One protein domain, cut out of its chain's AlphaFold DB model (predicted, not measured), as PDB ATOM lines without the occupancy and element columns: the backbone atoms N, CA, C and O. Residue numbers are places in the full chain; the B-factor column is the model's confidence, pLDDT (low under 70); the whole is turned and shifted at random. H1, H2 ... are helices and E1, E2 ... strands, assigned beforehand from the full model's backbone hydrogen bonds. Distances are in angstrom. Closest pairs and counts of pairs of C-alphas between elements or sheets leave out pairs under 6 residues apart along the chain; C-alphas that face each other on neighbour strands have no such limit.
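Overview. This is residues 4 to 144 of the 382 residues of an uncharacterized protein of Thaumarchaeota archaeon (UniProt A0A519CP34). A small, strongly twisted sheet of four parallel strands, with the short helices H1, H2, H3 and H7 round it, makes a head, and the two long helices H4 and H6 cross each other to form an arm that reaches away from it. The later part of H6 passes over the sheet, while H5 and the loop of residues 72 to 84 lie at the arm's far end. The printed part has 141 residues, with seven named helices and four named strands in the order E1 H1 E2 H2 H3 H4 H5 H6 E3 H7 E4; the sheet's order is E2 E1 E3 E4, and the class is mixed, helices and strands. The whole is loose, with a radius of gyration of the C-alphas of 17.9 A, and elongated, spanning 60 by 32 by 30 A.

Along the chain. The sheet is made of E1, residues 4 to 7, E2, residues 24 to 28, E3, residues 119 to 123, and E4, residues 139 to 143. E1 begins at C-alpha 4, at (0.273, -48.827, -22.720), and E4 ends at C-alpha 143, at (-9.658, -44.090, -31.070). E3 is 13.5 A long from first to last C-alpha, E2 13.2 A and E4 12.5 A. The longest helix is H6, residues 91 to 113, 32.2 A; it starts at C-alpha 91, at (-31.686, -44.619, -11.258). H4, residues 53 to 71, measures 27.2 A. The shorter helices are H1, residues 12 to 18, H2, residues 31 to 39, H3, residues 47 to 50, H5, residues 85 to 88, and H7, residues 124 to 130.

Arrangement. In the sheet, E2 and E1 are parallel at 29 degrees, with N 5 and O 25 within hydrogen-bond range at 2.8 A. E1 and E3 are parallel at 7 degrees, with N 121 and O 4 at 2.8 A. E3 and E4 are parallel at 41 degrees, with N 140 and O 120 at 2.8 A. E2 and E4 are the edge strands. Residues 45 to 46 make a short parallel pairing with residues 27 to 28 of E2. E1, H1, E2 and E3, H7, E4 are strand-helix-strand units, two parallel neighbour strands with a helix between, each with a right-handed crossover. H6 and H7 are on the same face of the sheet, giving two layers, helices on one face of a sheet. H7 lies over E4 at a height over the sheet of 8.5 A; its closest C-alpha pair with E4 is Tyr 127 and Leu 141, 6.1 A. H6 has a height over the sheet of 10.7 A and runs along the strands, at 2 degrees to E3 on the local plane. H1, H2 and H3 only graze the sheet. H3 and H6 only just touch, with 3 pairs of C-alphas within 8 A, the closest those of Phe 50 and Val 107, 6.2 A. H4 and H6 touch at a steep tilt of 50 degrees, opposite ways; their closest C-alphas are those of Cys 63 and Leu 98, 5.8 A. H5 touches residues 70 to 71 of H4 alone, the closest C-alphas being those of Glu 71 and Asn 87, 4.9 A. H4 and H5 are not on the sheet. Every O i to N i+4 pair is within hydrogen-bond range in H2, H4 and H7; in H6 17 of 19 are, in H1 1 of 3, beside 4 of 4 O i to N i+3 pairs, and H3 and H5 are too short for such a pair.

Size, cuts and confidence. The C-alphas of Asn 22 and His 81, the two farthest apart, are 60.7 A apart. The printed part has no cut. The link from H4 to H5, 13 residues, is long. Mean pLDDT of the printed part is 89.3, and residues 19 to 23, 75 to 76 and 144 are under 70.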
ATOM      1  N   LEU A   4       1.481 -48.128 -23.138       93.38
ATOM      2  CA  LEU A   4       0.273 -48.827 -22.720       93.38
ATOM      3  C   LEU A   4      -0.892 -48.447 -23.623       93.38
ATOM      4  O   LEU A   4      -1.133 -47.267 -23.852       93.38
ATOM      5  N   TYR A   5      -1.645 -49.440 -24.071       92.69
ATOM      6  CA  TYR A   5      -2.893 -49.255 -24.792       92.69
ATOM      7  C   TYR A   5      -4.046 -49.768 -23.932       92.69
ATOM      8  O   TYR A   5      -4.146 -50.969 -23.666       92.69
ATOM      9  N   VAL A   6      -4.899 -48.849 -23.484       93.12
ATOM     10  CA  VAL A   6      -6.170 -49.166 -22.830       93.12
ATOM     11  C   VAL A   6      -7.214 -49.312 -23.927       93.12
ATOM     12  O   VAL A   6      -7.459 -48.379 -24.691       93.12
ATOM     13  N   LEU A   7      -7.783 -50.506 -24.040       90.25
ATOM     14  CA  LEU A   7      -8.675 -50.875 -25.127       90.25
ATOM     15  C   LEU A   7     -10.109 -50.969 -24.627       90.25
ATOM     16  O   LEU A   7     -10.393 -51.662 -23.649       90.25
ATOM     17  N   GLU A   8     -10.990 -50.267 -25.337       87.06
ATOM     18  CA  GLU A   8     -12.427 -50.317 -25.132       87.06
ATOM     19  C   GLU A   8     -13.163 -50.315 -26.480       87.06
ATOM     20  O   GLU A   8     -12.929 -49.423 -27.302       87.06
ATOM     21  N   LYS A   9     -14.030 -51.311 -26.710       80.75
ATOM     22  CA  LYS A   9     -14.773 -51.551 -27.962       80.75
ATOM     23  C   LYS A   9     -13.896 -51.413 -29.215       80.75
ATOM     24  O   LYS A   9     -14.270 -50.750 -30.184       80.75
ATOM     25  N   ILE A  10     -12.694 -51.987 -29.178       80.88
ATOM     26  CA  ILE A  10     -11.721 -51.833 -30.261       80.88
ATOM     27  C   ILE A  10     -12.211 -52.533 -31.534       80.88
ATOM     28  O   ILE A  10     -12.615 -53.694 -31.511       80.88
ATOM     29  N   GLU A  11     -12.135 -51.846 -32.674       79.38
ATOM     30  CA  GLU A  11     -12.344 -52.500 -33.964       79.38
ATOM     31  C   GLU A  11     -11.117 -53.326 -34.352       79.38
ATOM     32  O   GLU A  11      -9.964 -52.914 -34.182       79.38
ATOM     33  N   GLU A  12     -11.366 -54.483 -34.956       76.25
ATOM     34  CA  GLU A  12     -10.326 -55.424 -35.357       76.25
ATOM     35  C   GLU A  12      -9.299 -54.815 -36.338       76.25
ATOM     36  O   GLU A  12      -8.103 -55.130 -36.291       76.25
ATOM     37  N   THR A  13      -9.753 -53.894 -37.191       76.88
ATOM     38  CA  THR A  13      -8.934 -53.104 -38.122       76.88
ATOM     39  C   THR A  13      -7.955 -52.191 -37.388       76.88
ATOM     40  O   THR A  13      -6.787 -52.113 -37.764       76.88
ATOM     41  N   THR A  14      -8.400 -51.547 -36.308       76.75
ATOM     42  CA  THR A  14      -7.582 -50.637 -35.496       76.75
ATOM     43  C   THR A  14      -6.480 -51.417 -34.779       76.75
ATOM     44  O   THR A  14      -5.324 -50.994 -34.762       76.75
ATOM     45  N   LEU A  15      -6.794 -52.615 -34.278       77.69
ATOM     46  CA  LEU A  15      -5.836 -53.475 -33.580       77.69
ATOM     47  C   LEU A  15      -4.633 -53.900 -34.449       77.69
ATOM     48  O   LEU A  15      -3.520 -54.047 -33.938       77.69
ATOM     49  N   LEU A  16      -4.821 -54.066 -35.763       72.69
ATOM     50  CA  LEU A  16      -3.737 -54.423 -36.695       72.69
ATOM     51  C   LEU A  16      -2.655 -53.338 -36.810       72.69
ATOM     52  O   LEU A  16      -1.510 -53.639 -37.146       72.69
ATOM     53  N   PHE A  17      -2.996 -52.078 -36.534       73.06
ATOM     54  CA  PHE A  17      -2.029 -50.981 -36.533       73.06
ATOM     55  C   PHE A  17      -1.251 -50.895 -35.216       73.06
ATOM     56  O   PHE A  17      -0.072 -50.549 -35.228       73.06
ATOM     57  N   LEU A  18      -1.889 -51.250 -34.097       74.25
ATOM     58  CA  LEU A  18      -1.322 -51.132 -32.747       74.25
ATOM     59  C   LEU A  18      -0.281 -52.216 -32.430       74.25
ATOM     60  O   LEU A  18       0.631 -52.000 -31.644       74.25
ATOM     61  N   THR A  19      -0.399 -53.382 -33.064       66.44
ATOM     62  CA  THR A  19       0.433 -54.572 -32.800       66.44
ATOM     63  C   THR A  19       1.772 -54.587 -33.540       66.44
ATOM     64  O   THR A  19       2.534 -55.540 -33.412       66.44
ATOM     65  N   ARG A  20       2.099 -53.533 -34.300       65.12
ATOM     66  CA  ARG A  20       3.361 -53.429 -35.059       65.12
ATOM     67  C   ARG A  20       4.579 -53.056 -34.205       65.12
ATOM     68  O   ARG A  20       5.692 -53.066 -34.719       65.12
ATOM     69  N   ASP A  21       4.374 -52.694 -32.941       63.16
ATOM     70  CA  ASP A  21       5.412 -52.163 -32.055       63.16
ATOM     71  C   ASP A  21       5.673 -53.129 -30.885       63.16
ATOM     72  O   ASP A  21       4.790 -53.366 -30.056       63.16
ATOM     73  N   ASN A  22       6.888 -53.686 -30.811       64.00
ATOM     74  CA  ASN A  22       7.267 -54.777 -29.893       64.00
ATOM     75  C   ASN A  22       7.329 -54.373 -28.402       64.00
ATOM     76  O   ASN A  22       7.570 -55.225 -27.552       64.00
ATOM     77  N   PHE A  23       7.121 -53.093 -28.066       69.06
ATOM     78  CA  PHE A  23       7.194 -52.554 -26.696       69.06
ATOM     79  C   PHE A  23       5.833 -52.090 -26.146       69.06
ATOM     80  O   PHE A  23       5.756 -51.152 -25.344       69.06
ATOM     81  N   SER A  24       4.758 -52.734 -26.603       83.50
ATOM     82  CA  SER A  24       3.375 -52.358 -26.306       83.50
ATOM     83  C   SER A  24       2.736 -53.309 -25.298       83.50
ATOM     84  O   SER A  24       2.635 -54.508 -25.551       83.50
ATOM     85  N   ASN A  25       2.248 -52.763 -24.185       91.81
ATOM     86  CA  ASN A  25       1.388 -53.474 -23.246       91.81
ATOM     87  C   ASN A  25      -0.077 -53.130 -23.523       91.81
ATOM     88  O   ASN A  25      -0.406 -51.989 -23.853       91.81
ATOM     89  N   PHE A  26      -0.961 -54.104 -23.336       92.88
ATOM     90  CA  PHE A  26      -2.391 -53.961 -23.589       92.88
ATOM     91  C   PHE A  26      -3.194 -54.261 -22.326       92.88
ATOM     92  O   PHE A  26      -2.899 -55.220 -21.606       92.88
ATOM     93  N   ILE A  27      -4.225 -53.455 -22.076       94.62
ATOM     94  CA  ILE A  27      -5.240 -53.733 -21.060       94.62
ATOM     95  C   ILE A  27      -6.611 -53.631 -21.713       94.62
ATOM     96  O   ILE A  27      -6.902 -52.644 -22.387       94.62
ATOM     97  N   SER A  28      -7.446 -54.643 -21.503       93.69
ATOM     98  CA  SER A  28      -8.830 -54.646 -21.963       93.69
ATOM     99  C   SER A  28      -9.768 -54.180 -20.859       93.69
ATOM    100  O   SER A  28      -9.777 -54.759 -19.768       93.69
ATOM    101  N   PHE A  29     -10.561 -53.147 -21.142       92.94
ATOM    102  CA  PHE A  29     -11.585 -52.629 -20.228       92.94
ATOM    103  C   PHE A  29     -12.984 -53.179 -20.523       92.94
ATOM    104  O   PHE A  29     -13.887 -53.000 -19.712       92.94
ATOM    105  N   ASP A  30     -13.157 -53.905 -21.629       89.44
ATOM    106  CA  ASP A  30     -14.404 -54.582 -21.974       89.44
ATOM    107  C   ASP A  30     -14.173 -56.013 -22.489       89.44
ATOM    108  O   ASP A  30     -13.049 -56.428 -22.800       89.44
ATOM    109  N   TYR A  31     -15.262 -56.775 -22.569       90.06
ATOM    110  CA  TYR A  31     -15.243 -58.170 -23.001       90.06
ATOM    111  C   TYR A  31     -14.986 -58.341 -24.508       90.06
ATOM    112  O   TYR A  31     -14.307 -59.291 -24.905       90.06
ATOM    113  N   ASP A  32     -15.493 -57.440 -25.351       88.75
ATOM    114  CA  ASP A  32     -15.341 -57.541 -26.804       88.75
ATOM    115  C   ASP A  32     -13.876 -57.326 -27.203       88.75
ATOM    116  O   ASP A  32     -13.306 -58.142 -27.932       88.75
ATOM    117  N   SER A  33     -13.222 -56.301 -26.648       90.19
ATOM    118  CA  SER A  33     -11.787 -56.069 -26.848       90.19
ATOM    119  C   SER A  33     -10.944 -57.238 -26.333       90.19
ATOM    120  O   SER A  33     -10.020 -57.675 -27.024       90.19
ATOM    121  N   HIS A  34     -11.295 -57.806 -25.174       93.19
ATOM    122  CA  HIS A  34     -10.619 -58.979 -24.615       93.19
ATOM    123  C   HIS A  34     -10.701 -60.155 -25.588       93.19
ATOM    124  O   HIS A  34      -9.683 -60.763 -25.922       93.19
ATOM    125  N   LYS A  35     -11.900 -60.438 -26.103       92.94
ATOM    126  CA  LYS A  35     -12.138 -61.533 -27.041       92.94
ATOM    127  C   LYS A  35     -11.324 -61.374 -28.325       92.94
ATOM    128  O   LYS A  35     -10.759 -62.355 -28.807       92.94
ATOM    129  N   ILE A  36     -11.226 -60.159 -28.869       90.25
ATOM    130  CA  ILE A  36     -10.422 -59.888 -30.070       90.25
ATOM    131  C   ILE A  36      -8.929 -60.145 -29.796       90.25
ATOM    132  O   ILE A  36      -8.268 -60.807 -30.599       90.25
ATOM    133  N   LEU A  37      -8.395 -59.657 -28.671       91.00
ATOM    134  CA  LEU A  37      -6.989 -59.861 -28.292       91.00
ATOM    135  C   LEU A  37      -6.677 -61.338 -28.038       91.00
ATOM    136  O   LEU A  37      -5.676 -61.854 -28.537       91.00
ATOM    137  N   PHE A  38      -7.555 -62.021 -27.300       92.19
ATOM    138  CA  PHE A  38      -7.440 -63.437 -26.969       92.19
ATOM    139  C   PHE A  38      -7.419 -64.309 -28.226       92.19
ATOM    140  O   PHE A  38      -6.502 -65.103 -28.403       92.19
ATOM    141  N   ASN A  39      -8.359 -64.099 -29.155       92.06
ATOM    142  CA  ASN A  39      -8.426 -64.858 -30.411       92.06
ATOM    143  C   ASN A  39      -7.178 -64.691 -31.292       92.06
ATOM    144  O   ASN A  39      -6.900 -65.537 -32.140       92.06
ATOM    145  N   ARG A  40      -6.432 -63.597 -31.109       88.38
ATOM    146  CA  ARG A  40      -5.184 -63.307 -31.825       88.38
ATOM    147  C   ARG A  40      -3.931 -63.681 -31.036       88.38
ATOM    148  O   ARG A  40      -2.833 -63.379 -31.493       88.38
ATOM    149  N   ASN A  41      -4.079 -64.324 -29.878       90.12
ATOM    150  CA  ASN A  41      -2.984 -64.670 -28.972       90.12
ATOM    151  C   ASN A  41      -2.115 -63.459 -28.580       90.12
ATOM    152  O   ASN A  41      -0.904 -63.584 -28.397       90.12
ATOM    153  N   ILE A  42      -2.718 -62.272 -28.455       89.56
ATOM    154  CA  ILE A  42      -2.022 -61.065 -27.997       89.56
ATOM    155  C   ILE A  42      -2.056 -61.048 -26.471       89.56
ATOM    156  O   ILE A  42      -3.132 -61.083 -25.871       89.56
ATOM    157  N   ASN A  43      -0.886 -60.969 -25.835       91.69
ATOM    158  CA  ASN A  43      -0.797 -60.873 -24.381       91.69
ATOM    159  C   ASN A  43      -1.385 -59.543 -23.887       91.69
ATOM    160  O   ASN A  43      -1.035 -58.473 -24.389       91.69
ATOM    161  N   HIS A  44      -2.268 -59.610 -22.897       93.81
ATOM    162  CA  HIS A  44      -2.942 -58.448 -22.335       93.81
ATOM    163  C   HIS A  44      -3.443 -58.752 -20.923       93.81
ATOM    164  O   HIS A  44      -3.605 -59.913 -20.550       93.81
ATOM    165  N   LYS A  45      -3.698 -57.696 -20.149       95.88
ATOM    166  CA  LYS A  45      -4.365 -57.786 -18.844       95.88
ATOM    167  C   LYS A  45      -5.837 -57.401 -18.959       95.88
ATOM    168  O   LYS A  45      -6.232 -56.700 -19.894       95.88
ATOM    169  N   LEU A  46      -6.632 -57.821 -17.989       95.69
ATOM    170  CA  LEU A  46      -8.019 -57.405 -17.817       95.69
ATOM    171  C   LEU A  46      -8.103 -56.289 -16.780       95.69
ATOM    172  O   LEU A  46      -7.302 -56.239 -15.851       95.69
ATOM    173  N   ILE A  47      -9.104 -55.417 -16.895       95.06
ATOM    174  CA  ILE A  47      -9.411 -54.434 -15.842       95.06
ATOM    175  C   ILE A  47      -9.610 -55.100 -14.470       95.06
ATOM    176  O   ILE A  47      -9.182 -54.562 -13.448       95.06
ATOM    177  N   ASP A  48     -10.199 -56.298 -14.454       93.94
ATOM    178  CA  ASP A  48     -10.452 -57.063 -13.236       93.94
ATOM    179  C   ASP A  48      -9.168 -57.476 -12.504       93.94
ATOM    180  O   ASP A  48      -9.195 -57.578 -11.278       93.94
ATOM    181  N   ASP A  49      -8.038 -57.602 -13.213       95.44
ATOM    182  CA  ASP A  49      -6.730 -57.920 -12.620       95.44
ATOM    183  C   ASP A  49      -6.223 -56.804 -11.685       95.44
ATOM    184  O   ASP A  49      -5.304 -57.016 -10.893       95.44
ATOM    185  N   PHE A  50      -6.813 -55.606 -11.765       95.38
ATOM    186  CA  PHE A  50      -6.439 -54.422 -10.985       95.38
ATOM    187  C   PHE A  50      -7.443 -54.079  -9.870       95.38
ATOM    188  O   PHE A  50      -7.253 -53.096  -9.142       95.38
ATOM    189  N   LEU A  51      -8.522 -54.858  -9.731       96.06
ATOM    190  CA  LEU A  51      -9.633 -54.570  -8.826       96.06
ATOM    191  C   LEU A  51      -9.759 -55.621  -7.725       96.06
ATOM    192  O   LEU A  51     -10.228 -56.737  -7.952       96.06
ATOM    193  N   THR A  52      -9.437 -55.221  -6.495       96.94
ATOM    194  CA  THR A  52      -9.693 -56.034  -5.299       96.94
ATOM    195  C   THR A  52     -11.165 -55.973  -4.876       96.94
ATOM    196  O   THR A  52     -11.893 -55.036  -5.211       96.94
ATOM    197  N   ASP A  53     -11.611 -56.914  -4.040       96.62
ATOM    198  CA  ASP A  53     -12.955 -56.865  -3.440       96.62
ATOM    199  C   ASP A  53     -13.203 -55.581  -2.636       96.62
ATOM    200  O   ASP A  53     -14.325 -55.069  -2.581       96.62
ATOM    201  N   LEU A  54     -12.152 -55.041  -2.009       97.00
ATOM    202  CA  LEU A  54     -12.232 -53.779  -1.284       97.00
ATOM    203  C   LEU A  54     -12.443 -52.603  -2.245       97.00
ATOM    204  O   LEU A  54     -13.277 -51.741  -1.962       97.00
ATOM    205  N   ASP A  55     -11.736 -52.586  -3.380       96.88
ATOM    206  CA  ASP A  55     -11.938 -51.585  -4.434       96.88
ATOM    207  C   ASP A  55     -13.383 -51.633  -4.943       96.88
ATOM    208  O   ASP A  55     -14.071 -50.613  -4.954       96.88
ATOM    209  N   ARG A  56     -13.896 -52.829  -5.265       96.38
ATOM    210  CA  ARG A  56     -15.269 -53.018  -5.768       96.38
ATOM    211  C   ARG A  56     -16.320 -52.488  -4.790       96.38
ATOM    212  O   ARG A  56     -17.245 -51.784  -5.200       96.38
ATOM    213  N   LYS A  57     -16.160 -52.757  -3.488       97.31
ATOM    214  CA  LYS A  57     -17.047 -52.216  -2.440       97.31
ATOM    215  C   LYS A  57     -16.979 -50.690  -2.368       97.31
ATOM    216  O   LYS A  57     -18.023 -50.038  -2.327       97.31
ATOM    217  N   LYS A  58     -15.774 -50.107  -2.373       96.94
ATOM    218  CA  LYS A  58     -15.579 -48.645  -2.347       96.94
ATOM    219  C   LYS A  58     -16.218 -47.971  -3.561       96.94
ATOM    220  O   LYS A  58     -16.976 -47.015  -3.387       96.94
ATOM    221  N   ILE A  59     -15.978 -48.509  -4.756       97.50
ATOM    222  CA  ILE A  59     -16.560 -48.028  -6.012       97.50
ATOM    223  C   ILE A  59     -18.087 -48.054  -5.930       97.50
ATOM    224  O   ILE A  59     -18.727 -47.024  -6.129       97.50
ATOM    225  N   PHE A  60     -18.679 -49.185  -5.536       97.06
ATOM    226  CA  PHE A  60     -20.131 -49.304  -5.410       97.06
ATOM    227  C   PHE A  60     -20.728 -48.277  -4.434       97.06
ATOM    228  O   PHE A  60     -21.751 -47.644  -4.724       97.06
ATOM    229  N   HIS A  61     -20.093 -48.061  -3.278       96.94
ATOM    230  CA  HIS A  61     -20.529 -47.034  -2.332       96.94
ATOM    231  C   HIS A  61     -20.435 -45.626  -2.927       96.94
ATOM    232  O   HIS A  61     -21.369 -44.836  -2.769       96.94
ATOM    233  N   LYS A  62     -19.352 -45.320  -3.646       97.00
ATOM    234  CA  LYS A  62     -19.142 -44.017  -4.279       97.00
ATOM    235  C   LYS A  62     -20.162 -43.747  -5.388       97.00
ATOM    236  O   LYS A  62     -20.766 -42.675  -5.398       97.00
ATOM    237  N   CYS A  63     -20.452 -44.735  -6.237       97.25
ATOM    238  CA  CYS A  63     -21.515 -44.653  -7.241       97.25
ATOM    239  C   CYS A  63     -22.868 -44.319  -6.593       97.25
ATOM    240  O   CYS A  63     -23.553 -43.394  -7.022       97.25
ATOM    241  N   ASN A  64     -23.225 -44.990  -5.492       95.81
ATOM    242  CA  ASN A  64     -24.466 -44.689  -4.769       95.81
ATOM    243  C   ASN A  64     -24.498 -43.276  -4.159       95.81
ATOM    244  O   ASN A  64     -25.565 -42.664  -4.107       95.81
ATOM    245  N   GLN A  65     -23.363 -42.739  -3.701       95.88
ATOM    246  CA  GLN A  65     -23.280 -41.350  -3.232       95.88
ATOM    247  C   GLN A  65     -23.539 -40.357  -4.370       95.88
ATOM    248  O   GLN A  65     -24.279 -39.390  -4.180       95.88
ATOM    249  N   TYR A  66     -22.981 -40.604  -5.556       96.31
ATOM    250  CA  TYR A  66     -23.234 -39.765  -6.728       96.31
ATOM    251  C   TYR A  66     -24.697 -39.805  -7.158       96.31
ATOM    252  O   TYR A  66     -25.269 -38.748  -7.411       96.31
ATOM    253  N   LEU A  67     -25.326 -40.984  -7.159       94.31
ATOM    254  CA  LEU A  67     -26.756 -41.111  -7.451       94.31
ATOM    255  C   LEU A  67     -27.604 -40.266  -6.504       94.31
ATOM    256  O   LEU A  67     -28.415 -39.474  -6.967       94.31
ATOM    257  N   LYS A  68     -27.358 -40.357  -5.190       93.56
ATOM    258  CA  LYS A  68     -28.070 -39.533  -4.200       93.56
ATOM    259  C   LYS A  68     -27.893 -38.040  -4.466       93.56
ATOM    260  O   LYS A  68     -28.844 -37.278  -4.345       93.56
ATOM    261  N   LYS A  69     -26.684 -37.623  -4.851       93.75
ATOM    262  CA  LYS A  69     -26.391 -36.226  -5.190       93.75
ATOM    263  C   LYS A  69     -27.182 -35.750  -6.415       93.75
ATOM    264  O   LYS A  69     -27.660 -34.621  -6.408       93.75
ATOM    265  N   ILE A  70     -27.334 -36.598  -7.435       92.06
ATOM    266  CA  ILE A  70     -28.177 -36.324  -8.610       92.06
ATOM    267  C   ILE A  70     -29.653 -36.259  -8.198       92.06
ATOM    268  O   ILE A  70     -30.330 -35.300  -8.535       92.06
ATOM    269  N   GLU A  71     -30.141 -37.228  -7.422       88.56
ATOM    270  CA  GLU A  71     -31.544 -37.311  -6.977       88.56
ATOM    271  C   GLU A  71     -31.981 -36.122  -6.104       88.56
ATOM    272  O   GLU A  71     -33.143 -35.722  -6.137       88.56
ATOM    273  N   GLN A  72     -31.061 -35.566  -5.314       88.75
ATOM    274  CA  GLN A  72     -31.302 -34.418  -4.433       88.75
ATOM    275  C   GLN A  72     -31.086 -33.069  -5.129       88.75
ATOM    276  O   GLN A  72     -31.320 -32.018  -4.527       88.75
ATOM    277  N   PHE A  73     -30.620 -33.070  -6.378       87.62
ATOM    278  CA  PHE A  73     -30.390 -31.842  -7.114       87.62
ATOM    279  C   PHE A  73     -31.719 -31.129  -7.386       87.62
ATOM    280  O   PHE A  73     -32.668 -31.743  -7.858       87.62
ATOM    281  N   ASN A  74     -31.795 -29.827  -7.103       78.25
ATOM    282  CA  ASN A  74     -33.038 -29.044  -7.172       78.25
ATOM    283  C   ASN A  74     -32.822 -27.647  -7.789       78.25
ATOM    284  O   ASN A  74     -33.438 -26.675  -7.361       78.25
ATOM    285  N   ASN A  75     -31.930 -27.514  -8.775       68.75
ATOM    286  CA  ASN A  75     -31.712 -26.216  -9.420       68.75
ATOM    287  C   ASN A  75     -32.841 -25.877 -10.410       68.75
ATOM    288  O   ASN A  75     -33.283 -26.723 -11.187       68.75
ATOM    289  N   SER A  76     -33.300 -24.628 -10.369       63.47
ATOM    290  CA  SER A  76     -34.622 -24.183 -10.818       63.47
ATOM    291  C   SER A  76     -34.846 -24.134 -12.332       63.47
ATOM    292  O   SER A  76     -35.988 -24.002 -12.774       63.47
ATOM    293  N   ASP A  77     -33.788 -24.242 -13.138       73.44
ATOM    294  CA  ASP A  77     -33.872 -23.933 -14.570       73.44
ATOM    295  C   ASP A  77     -34.376 -25.094 -15.433       73.44
ATOM    296  O   ASP A  77     -35.008 -24.847 -16.464       73.44
ATOM    297  N   LEU A  78     -34.151 -26.338 -14.997       84.19
ATOM    298  CA  LEU A  78     -34.589 -27.573 -15.663       84.19
ATOM    299  C   LEU A  78     -35.808 -28.188 -14.961       84.19
ATOM    300  O   LEU A  78     -35.932 -29.407 -14.837       84.19
ATOM    301  N   ASN A  79     -36.701 -27.315 -14.499       87.56
ATOM    302  CA  ASN A  79     -37.964 -27.682 -13.879       87.56
ATOM    303  C   ASN A  79     -39.126 -27.552 -14.863       87.56
ATOM    304  O   ASN A  79     -39.205 -26.590 -15.629       87.56
ATOM    305  N   PHE A  80     -40.076 -28.477 -14.762       89.62
ATOM    306  CA  PHE A  80     -41.380 -28.395 -15.407       89.62
ATOM    307  C   PHE A  80     -42.463 -28.704 -14.368       89.62
ATOM    308  O   PHE A  80     -42.403 -29.739 -13.711       89.62
ATOM    309  N   HIS A  81     -43.381 -27.758 -14.144       88.25
ATOM    310  CA  HIS A  81     -44.443 -27.832 -13.122       88.25
ATOM    311  C   HIS A  81     -43.944 -28.278 -11.732       88.25
ATOM    312  O   HIS A  81     -44.492 -29.162 -11.081       88.25
ATOM    313  N   GLY A  82     -42.833 -27.682 -11.281       84.75
ATOM    314  CA  GLY A  82     -42.218 -28.006  -9.987       84.75
ATOM    315  C   GLY A  82     -41.450 -29.335  -9.955       84.75
ATOM    316  O   GLY A  82     -40.905 -29.703  -8.917       84.75
ATOM    317  N   GLN A  83     -41.351 -30.050 -11.079       87.31
ATOM    318  CA  GLN A  83     -40.573 -31.279 -11.189       87.31
ATOM    319  C   GLN A  83     -39.222 -31.021 -11.856       87.31
ATOM    320  O   GLN A  83     -39.167 -30.632 -13.021       87.31
ATOM    321  N   ASN A  84     -38.131 -31.297 -11.135       89.69
ATOM    322  CA  ASN A  84     -36.793 -31.312 -11.722       89.69
ATOM    323  C   ASN A  84     -36.625 -32.518 -12.647       89.69
ATOM    324  O   ASN A  84     -36.692 -33.665 -12.194       89.69
ATOM    325  N   LEU A  85     -36.381 -32.246 -13.930       90.75
ATOM    326  CA  LEU A  85     -36.251 -33.266 -14.967       90.75
ATOM    327  C   LEU A  85     -34.998 -34.133 -14.791       90.75
ATOM    328  O   LEU A  85     -35.003 -35.291 -15.197       90.75
ATOM    329  N   ILE A  86     -33.945 -33.624 -14.139       90.50
ATOM    330  CA  ILE A  86     -32.742 -34.420 -13.832       90.50
ATOM    331  C   ILE A  86     -33.083 -35.588 -12.905       90.50
ATOM    332  O   ILE A  86     -32.572 -36.693 -13.079       90.50
ATOM    333  N   ASN A  87     -33.998 -35.374 -11.961       88.50
ATOM    334  CA  ASN A  87     -34.318 -36.367 -10.936       88.50
ATOM    335  C   ASN A  87     -35.198 -37.499 -11.498       88.50
ATOM    336  O   ASN A  87     -35.338 -38.549 -10.861       88.50
ATOM    337  N   LEU A  88     -35.783 -37.293 -12.684       90.00
ATOM    338  CA  LEU A  88     -36.609 -38.278 -13.381       90.00
ATOM    339  C   LEU A  88     -35.791 -39.350 -14.095       90.00
ATOM    340  O   LEU A  88     -36.318 -40.440 -14.292       90.00
ATOM    341  N   ILE A  89     -34.521 -39.075 -14.412       89.62
ATOM    342  CA  ILE A  89     -33.642 -40.039 -15.079       89.62
ATOM    343  C   ILE A  89     -33.616 -41.351 -14.284       89.62
ATOM    344  O   ILE A  89     -33.551 -41.350 -13.044       89.62
ATOM    345  N   ASP A  90     -33.706 -42.475 -14.998       87.44
ATOM    346  CA  ASP A  90     -33.727 -43.798 -14.384       87.44
ATOM    347  C   ASP A  90     -32.488 -44.033 -13.504       87.44
ATOM    348  O   ASP A  90     -31.335 -43.848 -13.905       87.44
ATOM    349  N   ARG A  91     -32.742 -44.433 -12.255       88.56
ATOM    350  CA  ARG A  91     -31.686 -44.619 -11.258       88.56
ATOM    351  C   ARG A  91     -30.766 -45.784 -11.620       88.56
ATOM    352  O   ARG A  91     -29.569 -45.711 -11.351       88.56
ATOM    353  N   ASN A  92     -31.320 -46.860 -12.170       87.69
ATOM    354  CA  ASN A  92     -30.559 -48.057 -12.502       87.69
ATOM    355  C   ASN A  92     -29.694 -47.814 -13.734       87.69
ATOM    356  O   ASN A  92     -28.538 -48.216 -13.722       87.69
ATOM    357  N   GLU A  93     -30.194 -47.082 -14.731       88.00
ATOM    358  CA  GLU A  93     -29.382 -46.659 -15.878       88.00
ATOM    359  C   GLU A  93     -28.199 -45.780 -15.450       88.00
ATOM    360  O   GLU A  93     -27.069 -45.990 -15.894       88.00
ATOM    361  N   LEU A  94     -28.426 -44.818 -14.550       91.06
ATOM    362  CA  LEU A  94     -27.331 -44.014 -14.007       91.06
ATOM    363  C   LEU A  94     -26.361 -44.857 -13.174       91.06
ATOM    364  O   LEU A  94     -25.156 -44.618 -13.229       91.06
ATOM    365  N   LEU A  95     -26.859 -45.831 -12.405       92.44
ATOM    366  CA  LEU A  95     -26.007 -46.737 -11.640       92.44
ATOM    367  C   LEU A  95     -25.139 -47.580 -12.571       92.44
ATOM    368  O   LEU A  95     -23.942 -47.667 -12.332       92.44
ATOM    369  N   GLU A  96     -25.717 -48.168 -13.617       90.94
ATOM    370  CA  GLU A  96     -25.005 -48.957 -14.623       90.94
ATOM    371  C   GLU A  96     -23.914 -48.119 -15.292       90.94
ATOM    372  O   GLU A  96     -22.756 -48.522 -15.315       90.94
ATOM    373  N   PHE A  97     -24.247 -46.898 -15.721       91.38
ATOM    374  CA  PHE A  97     -23.275 -45.969 -16.292       91.38
ATOM    375  C   PHE A  97     -22.129 -45.628 -15.325       91.38
ATOM    376  O   PHE A  97     -20.963 -45.621 -15.714       91.38
ATOM    377  N   LEU A  98     -22.442 -45.338 -14.059       94.69
ATOM    378  CA  LEU A  98     -21.422 -45.045 -13.049       94.69
ATOM    379  C   LEU A  98     -20.563 -46.278 -12.745       94.69
ATOM    380  O   LEU A  98     -19.350 -46.162 -12.609       94.69
ATOM    381  N   MET A  99     -21.178 -47.456 -12.654       93.94
ATOM    382  CA  MET A  99     -20.484 -48.722 -12.431       93.94
ATOM    383  C   MET A  99     -19.636 -49.156 -13.630       93.94
ATOM    384  O   MET A  99     -18.724 -49.946 -13.429       93.94
ATOM    385  N   ASP A 100     -19.884 -48.627 -14.829       90.62
ATOM    386  CA  ASP A 100     -19.007 -48.786 -15.991       90.62
ATOM    387  C   ASP A 100     -17.810 -47.822 -15.938       90.62
ATOM    388  O   ASP A 100     -16.659 -48.238 -16.036       90.62
ATOM    389  N   ILE A 101     -18.045 -46.521 -15.719       93.31
ATOM    390  CA  ILE A 101     -16.976 -45.514 -15.837       93.31
ATOM    391  C   ILE A 101     -16.057 -45.426 -14.609       93.31
ATOM    392  O   ILE A 101     -14.858 -45.193 -14.755       93.31
ATOM    393  N   ILE A 102     -16.583 -45.600 -13.393       96.81
ATOM    394  CA  ILE A 102     -15.812 -45.384 -12.160       96.81
ATOM    395  C   ILE A 102     -14.695 -46.423 -11.964       96.81
ATOM    396  O   ILE A 102     -13.583 -46.003 -11.642       96.81
ATOM    397  N   PRO A 103     -14.902 -47.739 -12.185       96.56
ATOM    398  CA  PRO A 103     -13.798 -48.698 -12.136       96.56
ATOM    399  C   PRO A 103     -12.684 -48.371 -13.132       96.56
ATOM    400  O   PRO A 103     -11.511 -48.529 -12.807       96.56
ATOM    401  N   GLN A 104     -13.042 -47.880 -14.320       95.56
ATOM    402  CA  GLN A 104     -12.068 -47.503 -15.341       95.56
ATOM    403  C   GLN A 104     -11.226 -46.298 -14.903       95.56
ATOM    404  O   GLN A 104     -10.010 -46.318 -15.077       95.56
ATOM    405  N   ILE A 105     -11.852 -45.282 -14.290       96.62
ATOM    406  CA  ILE A 105     -11.135 -44.147 -13.686       96.62
ATOM    407  C   ILE A 105     -10.191 -44.646 -12.587       96.62
ATOM    408  O   ILE A 105      -9.008 -44.327 -12.626       96.62
ATOM    409  N   HIS A 106     -10.689 -45.481 -11.670       96.88
ATOM    410  CA  HIS A 106      -9.916 -46.030 -10.549       96.88
ATOM    411  C   HIS A 106      -8.669 -46.797 -10.999       96.88
ATOM    412  O   HIS A 106      -7.571 -46.584 -10.492       96.88
ATOM    413  N   VAL A 107      -8.823 -47.704 -11.967       96.69
ATOM    414  CA  VAL A 107      -7.707 -48.515 -12.473       96.69
ATOM    415  C   VAL A 107      -6.704 -47.656 -13.235       96.69
ATOM    416  O   VAL A 107      -5.498 -47.823 -13.062       96.69
ATOM    417  N   LEU A 108      -7.180 -46.721 -14.059       96.19
ATOM    418  CA  LEU A 108      -6.299 -45.848 -14.825       96.19
ATOM    419  C   LEU A 108      -5.504 -44.890 -13.925       96.19
ATOM    420  O   LEU A 108      -4.318 -44.684 -14.166       96.19
ATOM    421  N   GLU A 109      -6.127 -44.354 -12.877       95.12
ATOM    422  CA  GLU A 109      -5.454 -43.531 -11.869       95.12
ATOM    423  C   GLU A 109      -4.316 -44.303 -11.187       95.12
ATOM    424  O   GLU A 109      -3.183 -43.823 -11.191       95.12
ATOM    425  N   LYS A 110      -4.563 -45.541 -10.728       93.94
ATOM    426  CA  LYS A 110      -3.511 -46.416 -10.170       93.94
ATOM    427  C   LYS A 110      -2.345 -46.619 -11.144       93.94
ATOM    428  O   LYS A 110      -1.190 -46.420 -10.784       93.94
ATOM    429  N   ILE A 111      -2.643 -46.960 -12.399       94.44
ATOM    430  CA  ILE A 111      -1.620 -47.192 -13.435       94.44
ATOM    431  C   ILE A 111      -0.775 -45.936 -13.691       94.44
ATOM    432  O   ILE A 111       0.431 -46.026 -13.926       94.44
ATOM    433  N   LEU A 112      -1.410 -44.765 -13.701       93.38
ATOM    434  CA  LEU A 112      -0.730 -43.494 -13.918       93.38
ATOM    435  C   LEU A 112       0.164 -43.121 -12.729       93.38
ATOM    436  O   LEU A 112       1.288 -42.666 -12.951       93.38
ATOM    437  N   GLN A 113      -0.292 -43.371 -11.499       92.31
ATOM    438  CA  GLN A 113       0.475 -43.153 -10.269       92.31
ATOM    439  C   GLN A 113       1.703 -44.071 -10.171       92.31
ATOM    440  O   GLN A 113       2.775 -43.613  -9.768       92.31
ATOM    441  N   ASP A 114       1.589 -45.324 -10.625       89.50
ATOM    442  CA  ASP A 114       2.705 -46.281 -10.661       89.50
ATOM    443  C   ASP A 114       3.850 -45.824 -11.588       89.50
ATOM    444  O   ASP A 114       4.972 -46.328 -11.498       89.50
ATOM    445  N   ASN A 115       3.600 -44.851 -12.478       85.25
ATOM    446  CA  ASN A 115       4.588 -44.222 -13.360       85.25
ATOM    447  C   ASN A 115       5.393 -45.207 -14.238       85.25
ATOM    448  O   ASN A 115       6.458 -44.862 -14.747       85.25
ATOM    449  N   THR A 116       4.864 -46.409 -14.479       88.31
ATOM    450  CA  THR A 116       5.534 -47.484 -15.235       88.31
ATOM    451  C   THR A 116       5.578 -47.251 -16.744       88.31
ATOM    452  O   THR A 116       6.380 -47.864 -17.453       88.31
ATOM    453  N   TYR A 117       4.680 -46.408 -17.255       90.75
ATOM    454  CA  TYR A 117       4.498 -46.162 -18.682       90.75
ATOM    455  C   TYR A 117       4.844 -44.722 -19.039       90.75
ATOM    456  O   TYR A 117       4.434 -43.778 -18.360       90.75
ATOM    457  N   GLU A 118       5.569 -44.559 -20.145       90.38
ATOM    458  CA  GLU A 118       5.893 -43.237 -20.687       90.38
ATOM    459  C   GLU A 118       4.706 -42.631 -21.437       90.38
ATOM    460  O   GLU A 118       4.473 -41.426 -21.366       90.38
ATOM    461  N   LYS A 119       3.961 -43.469 -22.171       92.38
ATOM    462  CA  LYS A 119       2.787 -43.063 -22.950       92.38
ATOM    463  C   LYS A 119       1.646 -44.040 -22.740       92.38
ATOM    464  O   LYS A 119       1.834 -45.248 -22.900       92.38
ATOM    465  N   ILE A 120       0.465 -43.509 -22.447       94.62
ATOM    466  CA  ILE A 120      -0.763 -44.279 -22.275       94.62
ATOM    467  C   ILE A 120      -1.792 -43.817 -23.301       94.62
ATOM    468  O   ILE A 120      -2.183 -42.656 -23.334       94.62
ATOM    469  N   PHE A 121      -2.236 -44.734 -24.145       92.50
ATOM    470  CA  PHE A 121      -3.246 -44.498 -25.160       92.50
ATOM    471  C   PHE A 121      -4.615 -44.907 -24.615       92.50
ATOM    472  O   PHE A 121      -4.793 -46.043 -24.178       92.50
ATOM    473  N   LEU A 122      -5.561 -43.971 -24.626       92.62
ATOM    474  CA  LEU A 122      -6.867 -44.073 -23.987       92.62
ATOM    475  C   LEU A 122      -8.006 -43.971 -25.002       92.62
ATOM    476  O   LEU A 122      -7.899 -43.193 -25.960       92.62
ATOM    477  N   PRO A 123      -9.127 -44.674 -24.766       90.00
ATOM    478  CA  PRO A 123     -10.360 -44.436 -25.502       90.00
ATOM    479  C   PRO A 123     -10.917 -43.044 -25.174       90.00
ATOM    480  O   PRO A 123     -10.704 -42.519 -24.074       90.00
ATOM    481  N   LEU A 124     -11.659 -42.454 -26.119       88.06
ATOM    482  CA  LEU A 124     -12.165 -41.077 -26.023       88.06
ATOM    483  C   LEU A 124     -12.811 -40.718 -24.668       88.06
ATOM    484  O   LEU A 124     -12.443 -39.679 -24.122       88.06
ATOM    485  N   PRO A 125     -13.704 -41.540 -24.075       89.31
ATOM    486  CA  PRO A 125     -14.330 -41.193 -22.800       89.31
ATOM    487  C   PRO A 125     -13.323 -40.984 -21.662       89.31
ATOM    488  O   PRO A 125     -13.440 -40.030 -20.899       89.31
ATOM    489  N   LEU A 126     -12.313 -41.853 -21.560       92.75
ATOM    490  CA  LEU A 126     -11.281 -41.744 -20.528       92.75
ATOM    491  C   LEU A 126     -10.293 -40.627 -20.844       92.75
ATOM    492  O   LEU A 126      -9.891 -39.899 -19.941       92.75
ATOM    493  N   TYR A 127      -9.953 -40.445 -22.122       93.56
ATOM    494  CA  TYR A 127      -9.126 -39.326 -22.554       93.56
ATOM    495  C   TYR A 127      -9.750 -37.985 -22.141       93.56
ATOM    496  O   TYR A 127      -9.072 -37.173 -21.522       93.56
ATOM    497  N   GLU A 128     -11.046 -37.764 -22.393       91.69
ATOM    498  CA  GLU A 128     -11.735 -36.521 -22.011       91.69
ATOM    499  C   GLU A 128     -11.737 -36.262 -20.498       91.69
ATOM    500  O   GLU A 128     -11.625 -35.107 -20.076       91.69
ATOM    501  N   ILE A 129     -11.858 -37.319 -19.689       94.38
ATOM    502  CA  ILE A 129     -11.823 -37.231 -18.225       94.38
ATOM    503  C   ILE A 129     -10.416 -36.849 -17.751       94.38
ATOM    504  O   ILE A 129     -10.246 -35.876 -17.017       94.38
ATOM    505  N   PHE A 130      -9.391 -37.566 -18.213       95.50
ATOM    506  CA  PHE A 130      -8.022 -37.381 -17.733       95.50
ATOM    507  C   PHE A 130      -7.298 -36.188 -18.372       95.50
ATOM    508  O   PHE A 130      -6.306 -35.720 -17.813       95.50
ATOM    509  N   LEU A 131      -7.803 -35.615 -19.471       92.94
ATOM    510  CA  LEU A 131      -7.215 -34.432 -20.122       92.94
ATOM    511  C   LEU A 131      -7.123 -33.211 -19.193       92.94
ATOM    512  O   LEU A 131      -6.284 -32.335 -19.397       92.94
ATOM    513  N   LYS A 132      -7.988 -33.139 -18.175       87.06
ATOM    514  CA  LYS A 132      -7.998 -32.065 -17.170       87.06
ATOM    515  C   LYS A 132      -7.255 -32.418 -15.877       87.06
ATOM    516  O   LYS A 132      -7.249 -31.605 -14.958       87.06
ATOM    517  N   SER A 133      -6.666 -33.608 -15.798       92.56
ATOM    518  CA  SER A 133      -5.897 -34.066 -14.637       92.56
ATOM    519  C   SER A 133      -4.421 -33.663 -14.737       92.56
ATOM    520  O   SER A 133      -3.955 -33.186 -15.776       92.56
ATOM    521  N   GLU A 134      -3.661 -33.904 -13.668       91.50
ATOM    522  CA  GLU A 134      -2.199 -33.754 -13.667       91.50
ATOM    523  C   GLU A 134      -1.487 -34.709 -14.643       91.50
ATOM    524  O   GLU A 134      -0.365 -34.446 -15.068       91.50
ATOM    525  N   PHE A 135      -2.161 -35.776 -15.079       93.06
ATOM    526  CA  PHE A 135      -1.604 -36.803 -15.960       93.06
ATOM    527  C   PHE A 135      -1.693 -36.480 -17.458       93.06
ATOM    528  O   PHE A 135      -1.304 -37.306 -18.287       93.06
ATOM    529  N   LYS A 136      -2.200 -35.296 -17.827       92.88
ATOM    530  CA  LYS A 136      -2.493 -34.909 -19.221       92.88
ATOM    531  C   LYS A 136      -1.325 -35.119 -20.200       92.88
ATOM    532  O   LYS A 136      -1.560 -35.419 -21.364       92.88
ATOM    533  N   ASP A 137      -0.079 -34.990 -19.738       93.12
ATOM    534  CA  ASP A 137       1.110 -35.054 -20.598       93.12
ATOM    535  C   ASP A 137       1.537 -36.503 -20.919       93.12
ATOM    536  O   ASP A 137       2.339 -36.726 -21.826       93.12
ATOM    537  N   LYS A 138       0.985 -37.497 -20.205       93.62
ATOM    538  CA  LYS A 138       1.250 -38.932 -20.422       93.62
ATOM    539  C   LYS A 138       0.186 -39.636 -21.257       93.62
ATOM    540  O   LYS A 138       0.404 -40.773 -21.681       93.62
ATOM    541  N   ILE A 139      -0.962 -38.999 -21.473       95.44
ATOM    542  CA  ILE A 139      -2.119 -39.628 -22.108       95.44
ATOM    543  C   ILE A 139      -2.277 -39.196 -23.565       95.44
ATOM    544  O   ILE A 139      -2.034 -38.049 -23.931       95.44
ATOM    545  N   TYR A 140      -2.735 -40.121 -24.402       93.31
ATOM    546  CA  TYR A 140      -2.960 -39.907 -25.826       93.31
ATOM    547  C   TYR A 140      -4.263 -40.569 -26.252       93.31
ATOM    548  O   TYR A 140      -4.647 -41.601 -25.713       93.31
ATOM    549  N   LEU A 141      -4.946 -40.004 -27.241       90.69
ATOM    550  CA  LEU A 141      -6.170 -40.592 -27.773       90.69
ATOM    551  C   LEU A 141      -5.840 -41.771 -28.702       90.69
ATOM    552  O   LEU A 141      -5.031 -41.616 -29.617       90.69
ATOM    553  N   ILE A 142      -6.456 -42.937 -28.477       83.69
ATOM    554  CA  ILE A 142      -6.256 -44.136 -29.313       83.69
ATOM    555  C   ILE A 142      -7.282 -44.247 -30.443       83.69
ATOM    556  O   ILE A 142      -6.939 -44.609 -31.566       83.69
ATOM    557  N   ASN A 143      -8.546 -43.953 -30.145       70.19
ATOM    558  CA  ASN A 143      -9.658 -44.090 -31.070       70.19
ATOM    559  C   ASN A 143     -10.772 -43.084 -30.747       70.19
ATOM    560  O   ASN A 143     -10.956 -42.647 -29.611       70.19
ATOM    561  N   ASN A 144     -11.544 -42.747 -31.780       60.84
ATOM    562  CA  ASN A 144     -12.737 -41.910 -31.675       60.84
ATOM    563  C   ASN A 144     -14.002 -42.769 -31.531       60.84
ATOM    564  O   ASN A 144     -15.053 -42.358 -32.014       60.84
TER     565      ASN A 144